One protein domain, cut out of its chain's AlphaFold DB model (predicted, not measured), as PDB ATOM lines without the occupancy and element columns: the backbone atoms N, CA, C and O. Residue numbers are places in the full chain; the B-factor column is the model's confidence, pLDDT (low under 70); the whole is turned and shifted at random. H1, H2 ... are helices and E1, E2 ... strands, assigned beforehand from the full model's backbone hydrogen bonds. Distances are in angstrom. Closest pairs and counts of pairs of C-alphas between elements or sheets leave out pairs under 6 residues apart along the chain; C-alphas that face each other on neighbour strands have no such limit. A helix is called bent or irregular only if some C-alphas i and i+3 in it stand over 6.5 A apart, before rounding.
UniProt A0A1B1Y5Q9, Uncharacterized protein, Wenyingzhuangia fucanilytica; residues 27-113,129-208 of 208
ATOM      1  N   ALA A  27      20.569  24.512   0.522       95.94
ATOM      2  CA  ALA A  27      19.230  24.840   0.044       95.94
ATOM      3  C   ALA A  27      18.472  23.668  -0.599       95.94
ATOM      4  O   ALA A  27      17.386  23.884  -1.126       95.94
ATOM      5  N   ASN A  28      18.983  22.430  -0.557       93.00
ATOM      6  CA  ASN A  28      18.324  21.296  -1.232       93.00
ATOM      7  C   ASN A  28      16.906  21.019  -0.712       93.00
ATOM      8  O   ASN A  28      16.048  20.557  -1.460       93.00
ATOM      9  N   LEU A  29      16.630  21.374   0.546       91.81
ATOM     10  CA  LEU A  29      15.287  21.335   1.127       91.81
ATOM     11  C   LEU A  29      14.259  22.137   0.295       91.81
ATOM     12  O   LEU A  29      13.067  21.847   0.323       91.81
ATOM     13  N   LEU A  30      14.720  23.127  -0.474       95.06
ATOM     14  CA  LEU A  30      13.892  24.036  -1.260       95.06
ATOM     15  C   LEU A  30      13.758  23.625  -2.738       95.06
ATOM     16  O   LEU A  30      13.121  24.343  -3.512       95.06
ATOM     17  N   GLU A  31      14.313  22.482  -3.160       94.88
ATOM     18  CA  GLU A  31      14.298  22.019  -4.565       94.88
ATOM     19  C   GLU A  31      12.886  21.851  -5.144       94.88
ATOM     20  O   GLU A  31      12.686  21.995  -6.348       94.88
ATOM     21  N   LYS A  32      11.881  21.590  -4.302       94.31
ATOM     22  CA  LYS A  32      10.476  21.516  -4.737       94.31
ATOM     23  C   LYS A  32       9.891  22.883  -5.095       94.31
ATOM     24  O   LYS A  32       8.916  22.964  -5.837       94.31
ATOM     25  N   CYS A  33      10.473  23.956  -4.568       95.88
ATOM     26  CA  CYS A  33       9.978  25.315  -4.726       95.88
ATOM     27  C   CYS A  33      10.798  26.121  -5.733       95.88
ATOM     28  O   CYS A  33      10.291  27.090  -6.292       95.88
ATOM     29  N   PHE A  34      12.048  25.754  -5.986       96.81
ATOM     30  CA  PHE A  34      12.958  26.549  -6.804       96.81
ATOM     31  C   PHE A  34      13.596  25.721  -7.909       96.81
ATOM     32  O   PHE A  34      13.758  24.509  -7.813       96.81
ATOM     33  N   THR A  35      13.965  26.396  -8.990       97.25
ATOM     34  CA  THR A  35      14.711  25.772 -10.081       97.25
ATOM     35  C   THR A  35      16.117  25.397  -9.616       97.25
ATOM     36  O   THR A  35      16.686  26.013  -8.717       97.25
ATOM     37  N   GLN A  36      16.746  24.433 -10.290       96.44
ATOM     38  CA  GLN A  36      18.120  24.028  -9.969       96.44
ATOM     39  C   GLN A  36      19.125  25.190 -10.019       96.44
ATOM     40  O   GLN A  36      20.096  25.196  -9.264       96.44
ATOM     41  N   ASN A  37      18.917  26.175 -10.898       96.50
ATOM     42  CA  ASN A  37      19.788  27.349 -10.982       96.50
ATOM     43  C   ASN A  37      19.641  28.254  -9.755       96.50
ATOM     44  O   ASN A  37      20.638  28.756  -9.247       96.50
ATOM     45  N   GLU A  38      18.421  28.420  -9.250       97.50
ATOM     46  CA  GLU A  38      18.154  29.182  -8.030       97.50
ATOM     47  C   GLU A  38      18.724  28.473  -6.798       97.50
ATOM     48  O   GLU A  38      19.392  29.109  -5.990       97.50
ATOM     49  N   ILE A  39      18.575  27.147  -6.704       97.38
ATOM     50  CA  ILE A  39      19.197  26.341  -5.641       97.38
ATOM     51  C   ILE A  39      20.722  26.474  -5.664       97.38
ATOM     52  O   ILE A  39      21.349  26.696  -4.628       97.38
ATOM     53  N   LYS A  40      21.339  26.410  -6.850       96.12
ATOM     54  CA  LYS A  40      22.782  26.649  -7.001       96.12
ATOM     55  C   LYS A  40      23.182  28.048  -6.541       96.12
ATOM     56  O   LYS A  40      24.244  28.188  -5.939       96.12
ATOM     57  N   LEU A  41      22.359  29.059  -6.819       97.12
ATOM     58  CA  LEU A  41      22.627  30.435  -6.416       97.12
ATOM     59  C   LEU A  41      22.510  30.613  -4.893       97.12
ATOM     60  O   LEU A  41      23.385  31.237  -4.302       97.12
ATOM     61  N   LEU A  42      21.514  30.002  -4.243       97.94
ATOM     62  CA  LEU A  42      21.397  29.977  -2.777       97.94
ATOM     63  C   LEU A  42      22.595  29.281  -2.121       97.94
ATOM     64  O   LEU A  42      23.225  29.846  -1.229       97.94
ATOM     65  N   ASN A  43      22.959  28.090  -2.610       97.69
ATOM     66  CA  ASN A  43      24.103  27.334  -2.097       97.69
ATOM     67  C   ASN A  43      25.416  28.116  -2.239       97.69
ATOM     68  O   ASN A  43      26.219  28.142  -1.313       97.69
ATOM     69  N   ASN A  44      25.623  28.782  -3.381       96.75
ATOM     70  CA  ASN A  44      26.803  29.617  -3.605       96.75
ATOM     71  C   ASN A  44      26.847  30.830  -2.662       96.75
ATOM     72  O   ASN A  44      27.918  31.190  -2.187       96.75
ATOM     73  N   GLY A  45      25.697  31.448  -2.377       97.31
ATOM     74  CA  GLY A  45      25.612  32.527  -1.392       97.31
ATOM     75  C   GLY A  45      26.020  32.057   0.003       97.31
ATOM     76  O   GLY A  45      26.880  32.659   0.634       97.31
ATOM     77  N   CYS A  46      25.480  30.922   0.450       97.81
ATOM     78  CA  CYS A  46      25.838  30.345   1.748       97.81
ATOM     79  C   CYS A  46      27.329  30.016   1.840       97.81
ATOM     80  O   CYS A  46      27.965  30.344   2.830       97.81
ATOM     81  N   GLU A  47      27.906  29.428   0.790       96.62
ATOM     82  CA  GLU A  47      29.338  29.126   0.736       96.62
ATOM     83  C   GLU A  47      30.198  30.396   0.818       96.62
ATOM     84  O   GLU A  47      31.212  30.417   1.512       96.62
ATOM     85  N   ILE A  48      29.808  31.475   0.133       96.56
ATOM     86  CA  ILE A  48      30.519  32.756   0.218       96.56
ATOM     87  C   ILE A  48      30.416  33.329   1.632       96.56
ATOM     88  O   ILE A  48      31.441  33.683   2.202       96.56
ATOM     89  N   PHE A  49      29.211  33.388   2.199       96.75
ATOM     90  CA  PHE A  49      28.985  33.871   3.559       96.75
ATOM     91  C   PHE A  49      29.780  33.077   4.602       96.75
ATOM     92  O   PHE A  49      30.513  33.676   5.386       96.75
ATOM     93  N   GLU A  50      29.694  31.744   4.569       96.06
ATOM     94  CA  GLU A  50      30.390  30.857   5.504       96.06
ATOM     95  C   GLU A  50      31.905  31.106   5.478       96.06
ATOM     96  O   GLU A  50      32.550  31.229   6.517       96.06
ATOM     97  N   ASN A  51      32.469  31.277   4.280       94.38
ATOM     98  CA  ASN A  51      33.880  31.611   4.117       94.38
ATOM     99  C   ASN A  51      34.252  32.994   4.673       94.38
ATOM    100  O   ASN A  51      35.406  33.182   5.050       94.38
ATOM    101  N   GLU A  52      33.342  33.972   4.690       93.81
ATOM    102  CA  GLU A  52      33.622  35.289   5.274       93.81
ATOM    103  C   GLU A  52      33.554  35.258   6.801       93.81
ATOM    104  O   GLU A  52      34.475  35.759   7.446       93.81
ATOM    105  N   ILE A  53      32.540  34.617   7.389       94.94
ATOM    106  CA  ILE A  53      32.435  34.523   8.853       94.94
ATOM    107  C   ILE A  53      33.580  33.692   9.443       94.94
ATOM    108  O   ILE A  53      34.135  34.064  10.471       94.94
ATOM    109  N   LEU A  54      34.029  32.634   8.760       93.75
ATOM    110  CA  LEU A  54      35.134  31.791   9.228       93.75
ATOM    111  C   LEU A  54      36.492  32.505   9.281       93.75
ATOM    112  O   LEU A  54      37.412  32.010   9.930       93.75
ATOM    113  N   LYS A  55      36.648  33.658   8.619       92.88
ATOM    114  CA  LYS A  55      37.868  34.480   8.740       92.88
ATOM    115  C   LYS A  55      37.934  35.251  10.053       92.88
ATOM    116  O   LYS A  55      39.011  35.710  10.419       92.88
ATOM    117  N   ILE A  56      36.790  35.440  10.702       92.56
ATOM    118  CA  ILE A  56      36.620  36.285  11.884       92.56
ATOM    119  C   ILE A  56      36.367  35.388  13.093       92.56
ATOM    120  O   ILE A  56      37.134  35.392  14.052       92.56
ATOM    121  N   TYR A  57      35.353  34.536  12.989       92.12
ATOM    122  CA  TYR A  57      34.905  33.616  14.025       92.12
ATOM    123  C   TYR A  57      35.580  32.259  13.827       92.12
ATOM    124  O   TYR A  57      35.011  31.323  13.251       92.12
ATOM    125  N   THR A  58      36.849  32.169  14.227       84.94
ATOM    126  CA  THR A  58      37.667  30.971  13.992       84.94
ATOM    127  C   THR A  58      37.358  29.905  15.045       84.94
ATOM    128  O   THR A  58      38.025  29.833  16.074       84.94
ATOM    129  N   ASN A  59      36.358  29.063  14.781       84.25
ATOM    130  CA  ASN A  59      35.955  27.970  15.665       84.25
ATOM    131  C   ASN A  59      36.049  26.610  14.959       84.25
ATOM    132  O   ASN A  59      35.799  26.494  13.760       84.25
ATOM    133  N   GLU A  60      36.388  25.556  15.710       80.25
ATOM    134  CA  GLU A  60      36.403  24.180  15.181       80.25
ATOM    135  C   GLU A  60      34.993  23.697  14.807       80.25
ATOM    136  O   GLU A  60      34.820  22.902  13.882       80.25
ATOM    137  N   ASN A  61      33.979  24.191  15.523       90.06
ATOM    138  CA  ASN A  61      32.573  23.936  15.246       90.06
ATOM    139  C   ASN A  61      31.978  25.131  14.502       90.06
ATOM    140  O   ASN A  61      31.788  26.205  15.069       90.06
ATOM    141  N   ILE A  62      31.637  24.909  13.239       92.12
ATOM    142  CA  ILE A  62      31.065  25.942  12.383       92.12
ATOM    143  C   ILE A  62      29.742  26.505  12.925       92.12
ATOM    144  O   ILE A  62      29.507  27.699  12.801       92.12
ATOM    145  N   GLY A  63      28.899  25.697  13.579       95.06
ATOM    146  CA  GLY A  63      27.666  26.187  14.205       95.06
ATOM    147  C   GLY A  63      27.916  27.282  15.250       95.06
ATOM    148  O   GLY A  63      27.125  28.217  15.341       95.06
ATOM    149  N   ILE A  64      29.047  27.228  15.964       95.56
ATOM    150  CA  ILE A  64      29.447  28.282  16.911       95.56
ATOM    151  C   ILE A  64      29.746  29.583  16.158       95.56
ATOM    152  O   ILE A  64      29.225  30.621  16.541       95.56
ATOM    153  N   SER A  65      30.471  29.535  15.034       96.00
ATOM    154  CA  SER A  65      30.740  30.727  14.209       96.00
ATOM    155  C   SER A  65      29.461  31.405  13.697       96.00
ATOM    156  O   SER A  65      29.394  32.630  13.624       96.00
ATOM    157  N   TYR A  66      28.428  30.630  13.345       97.06
ATOM    158  CA  TYR A  66      27.123  31.183  12.951       97.06
ATOM    159  C   TYR A  66      26.390  31.828  14.130       97.06
ATOM    160  O   TYR A  66      25.752  32.868  13.958       97.06
ATOM    161  N   LYS A  67      26.467  31.216  15.316       96.81
ATOM    162  CA  LYS A  67      25.864  31.756  16.535       96.81
ATOM    163  C   LYS A  67      26.548  33.055  16.966       96.81
ATOM    164  O   LYS A  67      25.847  34.030  17.200       96.81
ATOM    165  N   GLU A  68      27.881  33.101  16.978       96.19
ATOM    166  CA  GLU A  68      28.660  34.312  17.284       96.19
ATOM    167  C   GLU A  68      28.322  35.458  16.318       96.19
ATOM    168  O   GLU A  68      28.079  36.581  16.748       96.19
ATOM    169  N   PHE A  69      28.188  35.169  15.018       96.88
ATOM    170  CA  PHE A  69      27.731  36.168  14.047       96.88
ATOM    171  C   PHE A  69      26.348  36.749  14.399       96.88
ATOM    172  O   PHE A  69      26.129  37.953  14.260       96.88
ATOM    173  N   LEU A  70      25.406  35.915  14.856       97.25
ATOM    174  CA  LEU A  70      24.106  36.397  15.324       97.25
ATOM    175  C   LEU A  70      24.226  37.193  16.623       97.25
ATOM    176  O   LEU A  70      23.539  38.198  16.751       97.25
ATOM    177  N   GLU A  71      25.069  36.788  17.569       96.19
ATOM    178  CA  GLU A  71      25.318  37.537  18.809       96.19
ATOM    179  C   GLU A  71      25.854  38.949  18.506       96.19
ATOM    180  O   GLU A  71      25.361  39.928  19.069       96.19
ATOM    181  N   ASP A  72      26.742  39.088  17.518       95.75
ATOM    182  CA  ASP A  72      27.231  40.392  17.052       95.75
ATOM    183  C   ASP A  72      26.149  41.233  16.352       95.75
ATOM    184  O   ASP A  72      26.163  42.466  16.431       95.75
ATOM    185  N   ILE A  73      25.159  40.603  15.708       95.06
ATOM    186  CA  ILE A  73      23.967  41.310  15.204       95.06
ATOM    187  C   ILE A  73      23.143  41.877  16.366       95.06
ATOM    188  O   ILE A  73      22.645  43.000  16.268       95.06
ATOM    189  N   GLN A  74      23.009  41.142  17.474       94.44
ATOM    190  CA  GLN A  74      22.231  41.585  18.641       94.44
ATOM    191  C   GLN A  74      22.844  42.818  19.295       94.44
ATOM    192  O   GLN A  74      22.126  43.726  19.716       94.44
ATOM    193  N   THR A  75      24.172  42.845  19.378       92.50
ATOM    194  CA  THR A  75      24.937  43.926  20.004       92.50
ATOM    195  C   THR A  75      25.275  45.057  19.034       92.50
ATOM    196  O   THR A  75      25.798  46.083  19.466       92.50
ATOM    197  N   MET A  76      24.952  44.903  17.742       88.06
ATOM    198  CA  MET A  76      25.356  45.802  16.652       88.06
ATOM    199  C   MET A  76      26.885  45.960  16.541       88.06
ATOM    200  O   MET A  76      27.378  47.030  16.186       88.06
ATOM    201  N   GLN A  77      27.637  44.902  16.852       91.06
ATOM    202  CA  GLN A  77      29.108  44.884  16.846       91.06
ATOM    203  C   GLN A  77      29.700  44.075  15.686       91.06
ATOM    204  O   GLN A  77      30.881  43.745  15.705       91.06
ATOM    205  N   ILE A  78      28.902  43.809  14.648       89.81
ATOM    206  CA  ILE A  78      29.326  43.052  13.466       89.81
ATOM    207  C   ILE A  78      30.541  43.732  12.807       89.81
ATOM    208  O   ILE A  78      30.436  44.899  12.410       89.81
ATOM    209  N   PRO A  79      31.662  43.019  12.606       89.62
ATOM    210  CA  PRO A  79      32.815  43.573  11.908       89.62
ATOM    211  C   PRO A  79      32.471  43.942  10.458       89.62
ATOM    212  O   PRO A  79      31.867  43.153   9.721       89.62
ATOM    213  N   LEU A  80      32.856  45.143  10.017       86.75
ATOM    214  CA  LEU A  80      32.565  45.622   8.656       86.75
ATOM    215  C   LEU A  80      33.244  44.753   7.592       86.75
ATOM    216  O   LEU A  80      32.708  44.560   6.498       86.75
ATOM    217  N   GLU A  81      34.384  44.159   7.939       88.81
ATOM    218  CA  GLU A  81      35.186  43.292   7.088       88.81
ATOM    219  C   GLU A  81      34.397  42.073   6.582       88.81
ATOM    220  O   GLU A  81      34.665  41.597   5.476       88.81
ATOM    221  N   VAL A  82      33.376  41.609   7.325       89.50
ATOM    222  CA  VAL A  82      32.475  40.523   6.886       89.50
ATOM    223  C   VAL A  82      31.769  40.912   5.573       89.50
ATOM    224  O   VAL A  82      31.443  40.057   4.745       89.50
ATOM    225  N   PHE A  83      31.514  42.205   5.343       89.19
ATOM    226  CA  PHE A  83      30.756  42.699   4.192       89.19
ATOM    227  C   PHE A  83      31.633  43.171   3.024       89.19
ATOM    228  O   PHE A  83      31.153  43.197   1.883       89.19
ATOM    229  N   GLU A  84      32.903  43.497   3.260       86.06
ATOM    230  CA  GLU A  84      33.818  44.149   2.304       86.06
ATOM    231  C   GLU A  84      34.490  43.191   1.301       86.06
ATOM    232  O   GLU A  84      35.544  43.462   0.722       86.06
ATOM    233  N   ASN A  85      33.863  42.049   1.029       88.88
ATOM    234  CA  ASN A  85      34.417  41.048   0.134       88.88
ATOM    235  C   ASN A  85      33.952  41.201  -1.326       88.88
ATOM    236  O   ASN A  85      32.754  41.267  -1.628       88.88
ATOM    237  N   LYS A  86      34.908  41.147  -2.264       92.81
ATOM    238  CA  LYS A  86      34.647  41.225  -3.712       92.81
ATOM    239  C   LYS A  86      33.721  40.114  -4.224       92.81
ATOM    240  O   LYS A  86      32.839  40.408  -5.027       92.81
ATOM    241  N   LYS A  87      33.891  38.866  -3.767       94.81
ATOM    242  CA  LYS A  87      33.017  37.737  -4.137       94.81
ATOM    243  C   LYS A  87      31.599  37.958  -3.633       94.81
ATOM    244  O   LYS A  87      30.658  37.709  -4.376       94.81
ATOM    245  N   THR A  88      31.436  38.477  -2.416       93.75
ATOM    246  CA  THR A  88      30.114  38.839  -1.891       93.75
ATOM    247  C   THR A  88      29.457  39.909  -2.761       93.75
ATOM    248  O   THR A  88      28.284  39.792  -3.102       93.75
ATOM    249  N   THR A  89      30.195  40.941  -3.171       93.00
ATOM    250  CA  THR A  89      29.662  41.990  -4.057       93.00
ATOM    251  C   THR A  89      29.303  41.455  -5.446       93.00
ATOM    252  O   THR A  89      28.240  41.771  -5.975       93.00
ATOM    253  N   GLU A  90      30.141  40.597  -6.030       95.31
ATOM    254  CA  GLU A  90      29.850  39.925  -7.302       95.31
ATOM    255  C   GLU A  90      28.606  39.034  -7.203       95.31
ATOM    256  O   GLU A  90      27.716  39.109  -8.054       95.31
ATOM    257  N   TYR A  91      28.504  38.249  -6.130       96.12
ATOM    258  CA  TYR A  91      27.331  37.441  -5.830       96.12
ATOM    259  C   TYR A  91      26.065  38.294  -5.747       96.12
ATOM    260  O   TYR A  91      25.090  37.983  -6.426       96.12
ATOM    261  N   MET A  92      26.092  39.398  -4.996       94.75
ATOM    262  CA  MET A  92      24.934  40.282  -4.856       94.75
ATOM    263  C   MET A  92      24.517  40.911  -6.182       94.75
ATOM    264  O   MET A  92      23.327  40.986  -6.479       94.75
ATOM    265  N   ASN A  93      25.477  41.306  -7.020       94.38
ATOM    266  CA  ASN A  93      25.185  41.824  -8.355       94.38
ATOM    267  C   ASN A  93      24.534  40.767  -9.256       94.38
ATOM    268  O   ASN A  93      23.640  41.092 -10.037       94.38
ATOM    269  N   ASN A  94      24.965  39.509  -9.154       95.38
ATOM    270  CA  ASN A  94      24.366  38.400  -9.895       95.38
ATOM    271  C   ASN A  94      22.975  38.049  -9.356       95.38
ATOM    272  O   ASN A  94      22.048  37.845 -10.138       95.38
ATOM    273  N   LEU A  95      22.810  38.039  -8.031       95.81
ATOM    274  CA  LEU A  95      21.543  37.766  -7.368       95.81
ATOM    275  C   LEU A  95      20.494  38.811  -7.739       95.81
ATOM    276  O   LEU A  95      19.438  38.422  -8.227       95.81
ATOM    277  N   LYS A  96      20.811  40.111  -7.640       94.75
ATOM    278  CA  LYS A  96      19.922  41.228  -8.023       94.75
ATOM    279  C   LYS A  96      19.430  41.157  -9.476       94.75
ATOM    280  O   LYS A  96      18.355  41.655  -9.781       94.75
ATOM    281  N   LYS A  97      20.202  40.541 -10.381       95.12
ATOM    282  CA  LYS A  97      19.823  40.334 -11.794       95.12
ATOM    283  C   LYS A  97      18.987  39.073 -12.026       95.12
ATOM    284  O   LYS A  97      18.489  38.869 -13.130       95.12
ATOM    285  N   SER A  98      18.881  38.203 -11.028       96.25
ATOM    286  CA  SER A  98      18.141  36.948 -11.112       96.25
ATOM    287  C   SER A  98      16.698  37.119 -10.643       96.25
ATOM    288  O   SER A  98      16.399  37.944  -9.781       96.25
ATOM    289  N   GLU A  99      15.797  36.266 -11.134       95.38
ATOM    290  CA  GLU A  99      14.419  36.220 -10.626       95.38
ATOM    291  C   GLU A  99      14.331  35.833  -9.145       95.38
ATOM    292  O   GLU A  99      13.330  36.132  -8.493       95.38
ATOM    293  N   LEU A 100      15.357  35.156  -8.617       96.88
ATOM    294  CA  LEU A 100      15.400  34.720  -7.226       96.88
ATOM    295  C   LEU A 100      15.334  35.907  -6.265       96.88
ATOM    296  O   LEU A 100      14.676  35.807  -5.236       96.88
ATOM    297  N   PHE A 101      15.948  37.037  -6.619       96.50
ATOM    298  CA  PHE A 101      15.964  38.228  -5.771       96.50
ATOM    299  C   PHE A 101      14.551  38.674  -5.381       96.50
ATOM    300  O   PHE A 101      14.240  38.757  -4.199       96.50
ATOM    301  N   ASN A 102      13.660  38.817  -6.364       95.25
ATOM    302  CA  ASN A 102      12.266  39.234  -6.154       95.25
ATOM    303  C   ASN A 102      11.383  38.144  -5.510       95.25
ATOM    304  O   ASN A 102      10.225  38.395  -5.160       95.25
ATOM    305  N   LYS A 103      11.890  36.907  -5.415       96.62
ATOM    306  CA  LYS A 103      11.237  35.791  -4.711       96.62
ATOM    307  C   LYS A 103      11.618  35.752  -3.229       96.62
ATOM    308  O   LYS A 103      10.858  35.159  -2.461       96.62
ATOM    309  N   ILE A 104      12.758  36.350  -2.865       96.56
ATOM    310  CA  ILE A 104      13.276  36.423  -1.495       96.56
ATOM    311  C   ILE A 104      12.938  37.768  -0.859       96.56
ATOM    312  O   ILE A 104      12.311  37.758   0.190       96.56
ATOM    313  N   TRP A 105      13.304  38.894  -1.479       95.00
ATOM    314  CA  TRP A 105      13.157  40.229  -0.891       95.00
ATOM    315  C   TRP A 105      12.109  41.086  -1.603       95.00
ATOM    316  O   TRP A 105      11.773  40.879  -2.774       95.00
ATOM    317  N   GLU A 106      11.613  42.077  -0.875       92.94
ATOM    318  CA  GLU A 106      10.735  43.146  -1.329       92.94
ATOM    319  C   GLU A 106      11.319  44.504  -0.919       92.94
ATOM    320  O   GLU A 106      12.017  44.614   0.091       92.94
ATOM    321  N   ILE A 107      11.071  45.523  -1.745       90.88
ATOM    322  CA  ILE A 107      11.536  46.892  -1.510       90.88
ATOM    323  C   ILE A 107      10.418  47.655  -0.814       90.88
ATOM    324  O   ILE A 107       9.307  47.754  -1.335       90.88
ATOM    325  N   TYR A 108      10.743  48.232   0.331       86.25
ATOM    326  CA  TYR A 108       9.879  49.112   1.096       86.25
ATOM    327  C   TYR A 108      10.418  50.533   1.041       86.25
ATOM    328  O   TYR A 108      11.622  50.755   0.943       86.25
ATOM    329  N   LYS A 109       9.513  51.505   1.121       84.12
ATOM    330  CA  LYS A 109       9.844  52.928   1.162       84.12
ATOM    331  C   LYS A 109       9.479  53.468   2.528       84.12
ATOM    332  O   LYS A 109       8.335  53.328   2.960       84.12
ATOM    333  N   ARG A 110      10.447  54.073   3.207       76.81
ATOM    334  CA  ARG A 110      10.233  54.775   4.469       76.81
ATOM    335  C   ARG A 110      10.336  56.270   4.223       76.81
ATOM    336  O   ARG A 110      11.356  56.740   3.727       76.81
ATOM    337  N   GLU A 111       9.309  57.017   4.619       71.06
ATOM    338  CA  GLU A 111       9.449  58.466   4.755       71.06
ATOM    339  C   GLU A 111      10.462  58.753   5.863       71.06
ATOM    340  O   GLU A 111      10.254  58.376   7.021       71.06
ATOM    341  N   ILE A 112      11.558  59.429   5.525       66.19
ATOM    342  CA  ILE A 112      12.448  59.949   6.551       66.19
ATOM    343  C   ILE A 112      11.736  61.162   7.151       66.19
ATOM    344  O   ILE A 112      11.662  62.231   6.545       66.19
ATOM    345  N   ASN A 113      11.197  61.006   8.360       55.62
ATOM    346  CA  ASN A 113      10.874  62.158   9.192       55.62
ATOM    347  C   ASN A 113      12.205  62.751   9.658       55.62
ATOM    348  O   ASN A 113      12.698  62.438  10.739       55.62
ATOM    349  N   GLU A 129      12.548  59.870   0.634       71.69
ATOM    350  CA  GLU A 129      12.176  58.472   0.858       71.69
ATOM    351  C   GLU A 129      13.444  57.618   0.879       71.69
ATOM    352  O   GLU A 129      14.256  57.677  -0.047       71.69
ATOM    353  N   GLU A 130      13.607  56.797   1.914       80.94
ATOM    354  CA  GLU A 130      14.650  55.778   1.950       80.94
ATOM    355  C   GLU A 130      14.068  54.424   1.541       80.94
ATOM    356  O   GLU A 130      13.122  53.927   2.158       80.94
ATOM    357  N   GLU A 131      14.642  53.803   0.510       87.25
ATOM    358  CA  GLU A 131      14.295  52.434   0.126       87.25
ATOM    359  C   GLU A 131      15.047  51.439   1.002       87.25
ATOM    360  O   GLU A 131      16.263  51.545   1.121       87.25
ATOM    361  N   TYR A 132      14.371  50.459   1.592       89.00
ATOM    362  CA  TYR A 132      14.997  49.370   2.342       89.00
ATOM    363  C   TYR A 132      14.465  48.013   1.879       89.00
ATOM    364  O   TYR A 132      13.357  47.901   1.359       89.00
ATOM    365  N   PHE A 133      15.284  46.979   2.038       91.19
ATOM    366  CA  PHE A 133      14.978  45.616   1.625       91.19
ATOM    367  C   PHE A 133      14.593  44.781   2.838       91.19
ATOM    368  O   PHE A 133      15.270  44.849   3.864       91.19
ATOM    369  N   GLN A 134      13.548  43.972   2.694       92.12
ATOM    370  CA  GLN A 134      13.153  42.959   3.674       92.12
ATOM    371  C   GLN A 134      12.738  41.667   2.992       92.12
ATOM    372  O   GLN A 134      12.302  41.691   1.837       92.12
ATOM    373  N   ILE A 135      12.834  40.545   3.706       93.81
ATOM    374  CA  ILE A 135      12.227  39.285   3.275       93.81
ATOM    375  C   ILE A 135      10.756  39.506   2.894       93.81
ATOM    376  O   ILE A 135       9.938  40.037   3.646       93.81
ATOM    377  N   LYS A 136      10.404  39.053   1.693       94.56
ATOM    378  CA  LYS A 136       9.056  39.109   1.148       94.56
ATOM    379  C   LYS A 136       8.165  38.137   1.917       94.56
ATOM    380  O   LYS A 136       8.218  36.926   1.691       94.56
ATOM    381  N   ARG A 137       7.313  38.680   2.786       91.25
ATOM    382  CA  ARG A 137       6.477  37.922   3.737       91.25
ATOM    383  C   ARG A 137       5.554  36.901   3.063       91.25
ATOM    384  O   ARG A 137       5.500  35.742   3.464       91.25
ATOM    385  N   ASP A 138       4.912  37.290   1.964       90.38
ATOM    386  CA  ASP A 138       4.094  36.387   1.136       90.38
ATOM    387  C   ASP A 138       4.876  35.767  -0.035       90.38
ATOM    388  O   ASP A 138       4.312  35.234  -0.994       90.38
ATOM    389  N   GLY A 139       6.205  35.843   0.027       91.44
ATOM    390  CA  GLY A 139       7.120  35.371  -0.997       91.44
ATOM    391  C   GLY A 139       7.227  33.852  -1.055       91.44
ATOM    392  O   GLY A 139       6.949  33.118  -0.103       91.44
ATOM    393  N   LYS A 140       7.683  33.358  -2.209       94.94
ATOM    394  CA  LYS A 140       7.894  31.922  -2.431       94.94
ATOM    395  C   LYS A 140       8.951  31.348  -1.483       94.94
ATOM    396  O   LYS A 140       8.839  30.195  -1.085       94.94
ATOM    397  N   TYR A 141       9.955  32.152  -1.132       96.44
ATOM    398  CA  TYR A 141      11.046  31.765  -0.241       96.44
ATOM    399  C   TYR A 141      10.553  31.406   1.162       96.44
ATOM    400  O   TYR A 141      10.674  30.250   1.567       96.44
ATOM    401  N   LEU A 142       9.918  32.356   1.852       95.38
ATOM    402  CA  LEU A 142       9.479  32.163   3.233       95.38
ATOM    403  C   LEU A 142       8.422  31.056   3.354       95.38
ATOM    404  O   LEU A 142       8.520  30.190   4.222       95.38
ATOM    405  N   ASN A 143       7.458  31.011   2.427       95.56
ATOM    406  CA  ASN A 143       6.452  29.944   2.395       95.56
ATOM    407  C   ASN A 143       7.091  28.558   2.218       95.56
ATOM    408  O   ASN A 143       6.731  27.618   2.925       95.56
ATOM    409  N   CYS A 144       8.081  28.434   1.330       96.12
ATOM    410  CA  CYS A 144       8.764  27.163   1.115       96.12
ATOM    411  C   CYS A 144       9.530  26.690   2.359       96.12
ATOM    412  O   CYS A 144       9.497  25.498   2.675       96.12
ATOM    413  N   LEU A 145      10.189  27.605   3.080       95.31
ATOM    414  CA  LEU A 145      10.864  27.284   4.340       95.31
ATOM    415  C   LEU A 145       9.877  26.734   5.378       95.31
ATOM    416  O   LEU A 145      10.105  25.664   5.939       95.31
ATOM    417  N   ILE A 146       8.751  27.424   5.579       94.75
ATOM    418  CA  ILE A 146       7.703  27.029   6.536       94.75
ATOM    419  C   ILE A 146       7.121  25.649   6.195       94.75
ATOM    420  O   ILE A 146       6.806  24.860   7.092       94.75
ATOM    421  N   GLU A 147       6.940  25.348   4.910       92.75
ATOM    422  CA  GLU A 147       6.367  24.081   4.449       92.75
ATOM    423  C   GLU A 147       7.322  22.896   4.599       92.75
ATOM    424  O   GLU A 147       6.868  21.800   4.924       92.75
ATOM    425  N   ASN A 148       8.621  23.103   4.373       87.88
ATOM    426  CA  ASN A 148       9.582  22.004   4.272       87.88
ATOM    427  C   ASN A 148      10.440  21.804   5.528       87.88
ATOM    428  O   ASN A 148      11.160  20.811   5.598       87.88
ATOM    429  N   TYR A 149      10.383  22.704   6.513       84.12
ATOM    430  CA  TYR A 149      11.152  22.557   7.746       84.12
ATOM    431  C   TYR A 149      10.372  21.842   8.859       84.12
ATOM    432  O   TYR A 149       9.195  22.122   9.103       84.12
ATOM    433  N   GLU A 150      11.042  20.907   9.538       84.50
ATOM    434  CA  GLU A 150      10.411  20.005  10.511       84.50
ATOM    435  C   GLU A 150      10.422  20.543  11.951       84.50
ATOM    436  O   GLU A 150       9.487  20.260  12.705       84.50
ATOM    437  N   ASN A 151      11.436  21.325  12.348       88.06
ATOM    438  CA  ASN A 151      11.515  21.846  13.715       88.06
ATOM    439  C   ASN A 151      10.492  22.982  13.917       88.06
ATOM    440  O   ASN A 151      10.446  23.966  13.171       88.06
ATOM    441  N   GLN A 152       9.628  22.793  14.921       89.88
ATOM    442  CA  GLN A 152       8.471  23.652  15.169       89.88
ATOM    443  C   GLN A 152       8.869  25.051  15.631       89.88
ATOM    444  O   GLN A 152       8.271  26.007  15.149       89.88
ATOM    445  N   ASN A 153       9.900  25.186  16.467       89.50
ATOM    446  CA  ASN A 153      10.349  26.485  16.968       89.50
ATOM    447  C   ASN A 153      10.760  27.399  15.805       89.50
ATOM    448  O   ASN A 153      10.351  28.555  15.735       89.50
ATOM    449  N   LEU A 154      11.499  26.870  14.821       90.12
ATOM    450  CA  LEU A 154      11.912  27.685  13.672       90.12
ATOM    451  C   LEU A 154      10.728  27.972  12.763       90.12
ATOM    452  O   LEU A 154      10.615  29.058  12.211       90.12
ATOM    453  N   LYS A 155       9.818  27.007  12.610       93.06
ATOM    454  CA  LYS A 155       8.595  27.203  11.837       93.06
ATOM    455  C   LYS A 155       7.717  28.300  12.442       93.06
ATOM    456  O   LYS A 155       7.115  29.063  11.692       93.06
ATOM    457  N   GLU A 156       7.637  28.385  13.766       92.38
ATOM    458  CA  GLU A 156       6.953  29.464  14.483       92.38
ATOM    459  C   GLU A 156       7.661  30.804  14.290       92.38
ATOM    460  O   GLU A 156       6.997  31.781  13.950       92.38
ATOM    461  N   LEU A 157       8.994  30.843  14.373       92.12
ATOM    462  CA  LEU A 157       9.763  32.054  14.076       92.12
ATOM    463  C   LEU A 157       9.541  32.544  12.634       92.12
ATOM    464  O   LEU A 157       9.270  33.720  12.408       92.12
ATOM    465  N   LEU A 158       9.590  31.644  11.650       94.00
ATOM    466  CA  LEU A 158       9.351  31.974  10.241       94.00
ATOM    467  C   LEU A 158       7.912  32.461   9.999       94.00
ATOM    468  O   LEU A 158       7.688  33.364   9.192       94.00
ATOM    469  N   LYS A 159       6.923  31.904  10.710       94.06
ATOM    470  CA  LYS A 159       5.545  32.424  10.696       94.06
ATOM    471  C   LYS A 159       5.462  33.812  11.329       94.06
ATOM    472  O   LYS A 159       4.778  34.667  10.778       94.06
ATOM    473  N   ALA A 160       6.183  34.063  12.420       91.81
ATOM    474  CA  ALA A 160       6.230  35.385  13.038       91.81
ATOM    475  C   ALA A 160       6.807  36.435  12.073       91.81
ATOM    476  O   ALA A 160       6.203  37.492  11.917       91.81
ATOM    477  N   ILE A 161       7.888  36.112  11.349       91.25
ATOM    478  CA  ILE A 161       8.451  36.962  10.277       91.25
ATOM    479  C   ILE A 161       7.406  37.257   9.192       91.25
ATOM    480  O   ILE A 161       7.331  38.368   8.670       91.25
ATOM    481  N   LYS A 162       6.565  36.276   8.852       92.69
ATOM    482  CA  LYS A 162       5.482  36.464   7.882       92.69
ATOM    483  C   LYS A 162       4.380  37.397   8.400       92.69
ATOM    484  O   LYS A 162       3.856  38.215   7.644       92.69
ATOM    485  N   GLU A 163       4.001  37.265   9.665       91.75
ATOM    486  CA  GLU A 163       2.846  37.955  10.251       91.75
ATOM    487  C   GLU A 163       3.170  39.374  10.729       91.75
ATOM    488  O   GLU A 163       2.334  40.272  10.600       91.75
ATOM    489  N   VAL A 164       4.384  39.602  11.233       87.56
ATOM    490  CA  VAL A 164       4.800  40.885  11.806       87.56
ATOM    491  C   VAL A 164       5.715  41.613  10.814       87.56
ATOM    492  O   VAL A 164       6.809  41.131  10.529       87.56
ATOM    493  N   PRO A 165       5.295  42.762  10.252       81.00
ATOM    494  CA  PRO A 165       6.162  43.565   9.395       81.00
ATOM    495  C   PRO A 165       7.288  44.214  10.208       81.00
ATOM    496  O   PRO A 165       7.111  44.510  11.390       81.00
ATOM    497  N   ASP A 166       8.418  44.481   9.554       81.88
ATOM    498  CA  ASP A 166       9.516  45.274  10.112       81.88
ATOM    499  C   ASP A 166      10.088  44.768  11.451       81.88
ATOM    500  O   ASP A 166      10.503  45.564  12.300       81.88
ATOM    501  N   ILE A 167      10.148  43.445  11.661       87.19
ATOM    502  CA  ILE A 167      10.823  42.903  12.847       87.19
ATOM    503  C   ILE A 167      12.299  43.297  12.800       87.19
ATOM    504  O   ILE A 167      13.002  43.045  11.824       87.19
ATOM    505  N   ASN A 168      12.781  43.894  13.888       87.19
ATOM    506  CA  ASN A 168      14.183  44.256  14.015       87.19
ATOM    507  C   ASN A 168      15.076  42.992  13.932       87.19
ATOM    508  O   ASN A 168      14.868  42.069  14.727       87.19
ATOM    509  N   PRO A 169      16.097  42.951  13.050       89.75
ATOM    510  CA  PRO A 169      17.003  41.807  12.928       89.75
ATOM    511  C   PRO A 169      17.682  41.395  14.241       89.75
ATOM    512  O   PRO A 169      17.873  40.208  14.475       89.75
ATOM    513  N   ALA A 170      17.981  42.335  15.144       92.44
ATOM    514  CA  ALA A 170      18.528  42.016  16.463       92.44
ATOM    515  C   ALA A 170      17.543  41.199  17.316       92.44
ATOM    516  O   ALA A 170      17.956  40.285  18.021       92.44
ATOM    517  N   ILE A 171      16.234  41.465  17.216       92.12
ATOM    518  CA  ILE A 171      15.201  40.686  17.921       92.12
ATOM    519  C   ILE A 171      15.130  39.265  17.354       92.12
ATOM    520  O   ILE A 171      15.053  38.305  18.118       92.12
ATOM    521  N   LEU A 172      15.196  39.117  16.027       92.94
ATOM    522  CA  LEU A 172      15.234  37.800  15.386       92.94
ATOM    523  C   LEU A 172      16.503  37.024  15.759       92.94
ATOM    524  O   LEU A 172      16.428  35.824  16.014       92.94
ATOM    525  N   ALA A 173      17.645  37.705  15.848       95.62
ATOM    526  CA  ALA A 173      18.901  37.104  16.277       95.62
ATOM    527  C   ALA A 173      18.819  36.626  17.736       95.62
ATOM    528  O   ALA A 173      19.184  35.484  17.998       95.62
ATOM    529  N   ILE A 174      18.264  37.436  18.651       94.88
ATOM    530  CA  ILE A 174      18.009  37.041  20.051       94.88
ATOM    531  C   ILE A 174      17.122  35.795  20.105       94.88
ATOM    532  O   ILE A 174      17.417  34.856  20.844       94.88
ATOM    533  N   ALA A 175      16.029  35.779  19.333       93.62
ATOM    534  CA  ALA A 175      15.121  34.637  19.294       93.62
ATOM    535  C   ALA A 175      15.857  33.368  18.838       93.62
ATOM    536  O   ALA A 175      15.757  32.335  19.490       93.62
ATOM    537  N   LEU A 176      16.663  33.450  17.776       94.75
ATOM    538  CA  LEU A 176      17.454  32.313  17.309       94.75
ATOM    539  C   LEU A 176      18.486  31.841  18.343       94.75
ATOM    540  O   LEU A 176      18.588  30.645  18.592       94.75
ATOM    541  N   THR A 177      19.253  32.734  18.966       95.31
ATOM    542  CA  THR A 177      20.317  32.305  19.892       95.31
ATOM    543  C   THR A 177      19.793  31.787  21.227       95.31
ATOM    544  O   THR A 177      20.494  31.019  21.882       95.31
ATOM    545  N   ASN A 178      18.589  32.197  21.642       93.19
ATOM    546  CA  ASN A 178      17.982  31.751  22.897       93.19
ATOM    547  C   ASN A 178      17.151  30.472  22.744       93.19
ATOM    548  O   ASN A 178      17.137  29.649  23.658       93.19
ATOM    549  N   GLU A 179      16.457  30.303  21.616       92.06
ATOM    550  CA  GLU A 179      15.548  29.168  21.401       92.06
ATOM    551  C   GLU A 179      16.258  27.912  20.878       92.06
ATOM    552  O   GLU A 179      15.707  26.813  20.978       92.06
ATOM    553  N   PHE A 180      17.468  28.056  20.326       93.56
ATOM    554  CA  PHE A 180      18.195  26.970  19.670       93.56
ATOM    555  C   PHE A 180      19.546  26.705  20.319       93.56
ATOM    556  O   PHE A 180      20.268  27.613  20.737       93.56
ATOM    557  N   LYS A 181      19.919  25.428  20.363       92.00
ATOM    558  CA  LYS A 181      21.232  25.003  20.858       92.00
ATOM    559  C   LYS A 181      22.300  25.106  19.772       92.00
ATOM    560  O   LYS A 181      21.997  25.096  18.583       92.00
ATOM    561  N   GLU A 182      23.568  25.137  20.175       89.94
ATOM    562  CA  GLU A 182      24.728  25.253  19.272       89.94
ATOM    563  C   GLU A 182      24.753  24.184  18.170       89.94
ATOM    564  O   GLU A 182      25.088  24.466  17.018       89.94
ATOM    565  N   GLU A 183      24.342  22.955  18.480       91.25
ATOM    566  CA  GLU A 183      24.228  21.884  17.493       91.25
ATOM    567  C   GLU A 183      23.211  22.187  16.380       91.25
ATOM    568  O   GLU A 183      23.397  21.744  15.249       91.25
ATOM    569  N   GLU A 184      22.171  22.978  16.646       92.94
ATOM    570  CA  GLU A 184      21.138  23.301  15.656       92.94
ATOM    571  C   GLU A 184      21.641  24.307  14.615       92.94
ATOM    572  O   GLU A 184      21.245  24.240  13.448       92.94
ATOM    573  N   PHE A 185      22.613  25.147  14.980       95.06
ATOM    574  CA  PHE A 185      23.328  26.025  14.045       95.06
ATOM    575  C   PHE A 185      24.209  25.254  13.056       95.06
ATOM    576  O   PHE A 185      24.597  25.781  12.011       95.06
ATOM    577  N   ASN A 186      24.472  23.967  13.305       93.00
ATOM    578  CA  ASN A 186      25.123  23.119  12.313       93.00
ATOM    579  C   ASN A 186      24.186  22.702  11.172       93.00
ATOM    580  O   ASN A 186      24.676  22.190  10.166       93.00
ATOM    581  N   SER A 187      22.877  22.933  11.290       92.44
ATOM    582  CA  SER A 187      21.904  22.562  10.270       92.44
ATOM    583  C   SER A 187      22.006  23.436   9.020       92.44
ATOM    584  O   SER A 187      21.939  24.660   9.093       92.44
ATOM    585  N   ASN A 188      22.079  22.799   7.850       93.44
ATOM    586  CA  ASN A 188      22.172  23.451   6.538       93.44
ATOM    587  C   ASN A 188      21.121  24.549   6.314       93.44
ATOM    588  O   ASN A 188      21.417  25.586   5.728       93.44
ATOM    589  N   ILE A 189      19.902  24.326   6.798       92.69
ATOM    590  CA  ILE A 189      18.792  25.270   6.652       92.69
ATOM    591  C   ILE A 189      18.868  26.433   7.640       92.69
ATOM    592  O   ILE A 189      18.552  27.553   7.257       92.69
ATOM    593  N   MET A 190      19.350  26.201   8.868       94.88
ATOM    594  CA  MET A 190      19.627  27.283   9.817       94.88
ATOM    595  C   MET A 190      20.707  28.200   9.240       94.88
ATOM    596  O   MET A 190      20.547  29.413   9.191       94.88
ATOM    597  N   ARG A 191      21.764  27.603   8.680       96.12
ATOM    598  CA  ARG A 191      22.824  28.337   7.986       96.12
ATOM    599  C   ARG A 191      22.314  29.121   6.779       96.12
ATOM    600  O   ARG A 191      22.716  30.264   6.591       96.12
ATOM    601  N   LEU A 192      21.409  28.533   5.991       97.06
ATOM    602  CA  LEU A 192      20.755  29.222   4.877       97.06
ATOM    603  C   LEU A 192      19.963  30.443   5.355       97.06
ATOM    604  O   LEU A 192      20.110  31.511   4.771       97.06
ATOM    605  N   ILE A 193      19.144  30.287   6.397       96.19
ATOM    606  CA  ILE A 193      18.344  31.378   6.971       96.19
ATOM    607  C   ILE A 193      19.263  32.492   7.472       96.19
ATOM    608  O   ILE A 193      19.075  33.644   7.111       96.19
ATOM    609  N   ILE A 194      20.323  32.163   8.213       97.75
ATOM    610  CA  ILE A 194      21.276  33.166   8.711       97.75
ATOM    611  C   ILE A 194      21.972  33.899   7.553       97.75
ATOM    612  O   ILE A 194      22.097  35.124   7.571       97.75
ATOM    613  N   ALA A 195      22.386  33.178   6.510       97.81
ATOM    614  CA  ALA A 195      23.024  33.789   5.348       97.81
ATOM    615  C   ALA A 195      22.077  34.748   4.604       97.81
ATOM    616  O   ALA A 195      22.455  35.872   4.274       97.81
ATOM    617  N   ILE A 196      20.856  34.304   4.305       97.31
ATOM    618  CA  ILE A 196      19.910  35.041   3.460       97.31
ATOM    619  C   ILE A 196      19.203  36.148   4.250       97.31
ATOM    620  O   ILE A 196      19.237  37.305   3.825       97.31
ATOM    621  N   ASP A 197      18.627  35.815   5.402       95.44
ATOM    622  CA  ASP A 197      17.716  36.692   6.145       95.44
ATOM    623  C   ASP A 197      18.471  37.706   7.005       95.44
ATOM    624  O   ASP A 197      17.960  38.786   7.272       95.44
ATOM    625  N   PHE A 198      19.708  37.395   7.406       95.81
ATOM    626  CA  PHE A 198      20.521  38.311   8.204       95.81
ATOM    627  C   PHE A 198      21.647  38.910   7.374       95.81
ATOM    628  O   PHE A 198      21.657  40.112   7.125       95.81
ATOM    629  N   TYR A 199      22.601  38.099   6.913       96.44
ATOM    630  CA  TYR A 199      23.812  38.638   6.291       96.44
ATOM    631  C   TYR A 199      23.534  39.410   4.994       96.44
ATOM    632  O   TYR A 199      23.972  40.555   4.842       96.44
ATOM    633  N   TYR A 200      22.801  38.812   4.051       96.31
ATOM    634  CA  TYR A 200      22.533  39.465   2.773       96.31
ATOM    635  C   TYR A 200      21.495  40.582   2.870       96.31
ATOM    636  O   TYR A 200      21.662  41.593   2.186       96.31
ATOM    637  N   GLU A 201      20.487  40.463   3.737       93.94
ATOM    638  CA  GLU A 201      19.564  41.569   4.015       93.94
ATOM    639  C   GLU A 201      20.290  42.773   4.639       93.94
ATOM    640  O   GLU A 201      20.146  43.898   4.156       93.94
ATOM    641  N   LEU A 202      21.148  42.554   5.643       92.81
ATOM    642  CA  LEU A 202      21.979  43.617   6.218       92.81
ATOM    643  C   LEU A 202      22.873  44.251   5.154       92.81
ATOM    644  O   LEU A 202      22.908  45.472   5.030       92.81
ATOM    645  N   LYS A 203      23.539  43.447   4.317       92.50
ATOM    646  CA  LYS A 203      24.370  43.973   3.224       92.50
ATOM    647  C   LYS A 203      23.569  44.817   2.229       92.50
ATOM    648  O   LYS A 203      24.073  45.842   1.773       92.50
ATOM    649  N   LEU A 204      22.347  44.406   1.882       92.38
ATOM    650  CA  LEU A 204      21.455  45.178   1.008       92.38
ATOM    651  C   LEU A 204      21.106  46.541   1.602       92.38
ATOM    652  O   LEU A 204      21.019  47.517   0.861       92.38
ATOM    653  N   ASN A 205      20.923  46.595   2.918       89.25
ATOM    654  CA  ASN A 205      20.521  47.804   3.624       89.25
ATOM    655  C   ASN A 205      21.701  48.712   4.013       89.25
ATOM    656  O   ASN A 205      21.501  49.918   4.120       89.25
ATOM    657  N   LEU A 206      22.914  48.169   4.170       83.19
ATOM    658  CA  LEU A 206      24.136  48.920   4.493       83.19
ATOM    659  C   LEU A 206      24.861  49.488   3.261       83.19
ATOM    660  O   LEU A 206      25.504  50.527   3.361       83.19
ATOM    661  N   MET A 207      24.799  48.817   2.104       63.56
ATOM    662  CA  MET A 207      25.533  49.210   0.887       63.56
ATOM    663  C   MET A 207      24.665  49.991  -0.118       63.56
ATOM    664  O   MET A 207      24.592  49.605  -1.291       63.56
ATOM    665  N   LYS A 208      23.989  51.051   0.342       56.09
ATOM    666  CA  LYS A 208      23.260  51.986  -0.536       56.09
ATOM    667  C   LYS A 208      24.192  53.020  -1.158       56.09
ATOM    668  O   LYS A 208      25.095  53.504  -0.442       56.09
TER     669      LYS A 208
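Overview. This is residues 27 to 113 and 129 to 208 of the 208 residues of an uncharacterized protein of Wenyingzhuangia fucanilytica (UniProt A0A1B1Y5Q9). Look first for one long helix, H8, running through the middle of a compact helical body; H1 crosses it on one side with H3 next to H1, while H2 and H7 pair on another side. A helical hairpin, H5 and H6, lies farther out, and a two-stranded antiparallel ribbon, E1 and E2, lies beside the later part of H8. The printed part has 167 residues with eight named helices and two named strands, in the order H1 H2 H3 H4 E1 E2 H5 H6 H7 H8, mostly helix. It is compact, with a radius of gyration of the C-alphas of 15.0 A, and spans 42 by 34 by 33 A.

Arrangement. Begin at H1, residues 36 to 53, which with H2, residues 62 to 75, is a hub touching three helices. They only just touch, with 3 pairs of C-alphas within 8 A, the closest Ile 53 and Ser 65 at 6.8 A. Residues 41 to 49 of H1 touch H3, residues 86 to 96, at a shallow tilt of 31 degrees, opposite ways; the closest C-alphas are Ile 48 and Thr 88, 6.5 A. A tight link with no residues between joins H4, residues 101 to 104, to E1, residues 105 to 111, which is antiparallel to its neighbour E2, residues 129 to 135; find N 106 and O 134 within hydrogen-bond range at 2.8 A. H4 touches H5, residues 140 to 148, C-alphas 104 and 141 closest at 5.3 A. H5 forms a hairpin with H6, residues 152 to 163, at a shallow tilt of 26 degrees; the closest C-alphas are Ile 146 and Lys 155, 5.4 A. H7, residues 169 to 179, touches H2 at a steep tilt of 48 degrees, opposite ways, C-alphas 170 and 74 closest at 4.3 A. H8, residues 188 to 206, touches H1 about perpendicular, at 76 degrees, through residues 191 to 199 of H8 and 42 to 50 of H1; the closest C-alphas are Cys 46 and Ala 195, 5.7 A. H5 and H8 are apart. Every O i to N i+4 pair is within hydrogen-bond range in H1, H2, H3, H5, H6 and H7; H8 has 13 of 15, and H4 is too short for one.

Along the chain. Find C-alpha 36 at (18.120, 24.028, -9.969); H1 runs 25.9 A from there. H2 is 20.5 A long, E1 19.4 A and E2 19.3 A. H8 runs 25.6 A to C-alpha 206 at (24.136, 48.920, 4.493); it is irregular, but only just, C-alphas 197 and 200 being 6.50 A apart.

Size, cuts and confidence. The two C-alphas farthest apart, Glu 60 and Asn 113, are 46.2 A apart. Residues 114 to 128 are not printed, and C-alphas 113 and 129 are 9.2 A apart across the cut. Of the links printed whole, none is long. Residues 112 to 113 and 207 to 208 are under 70 in pLDDT.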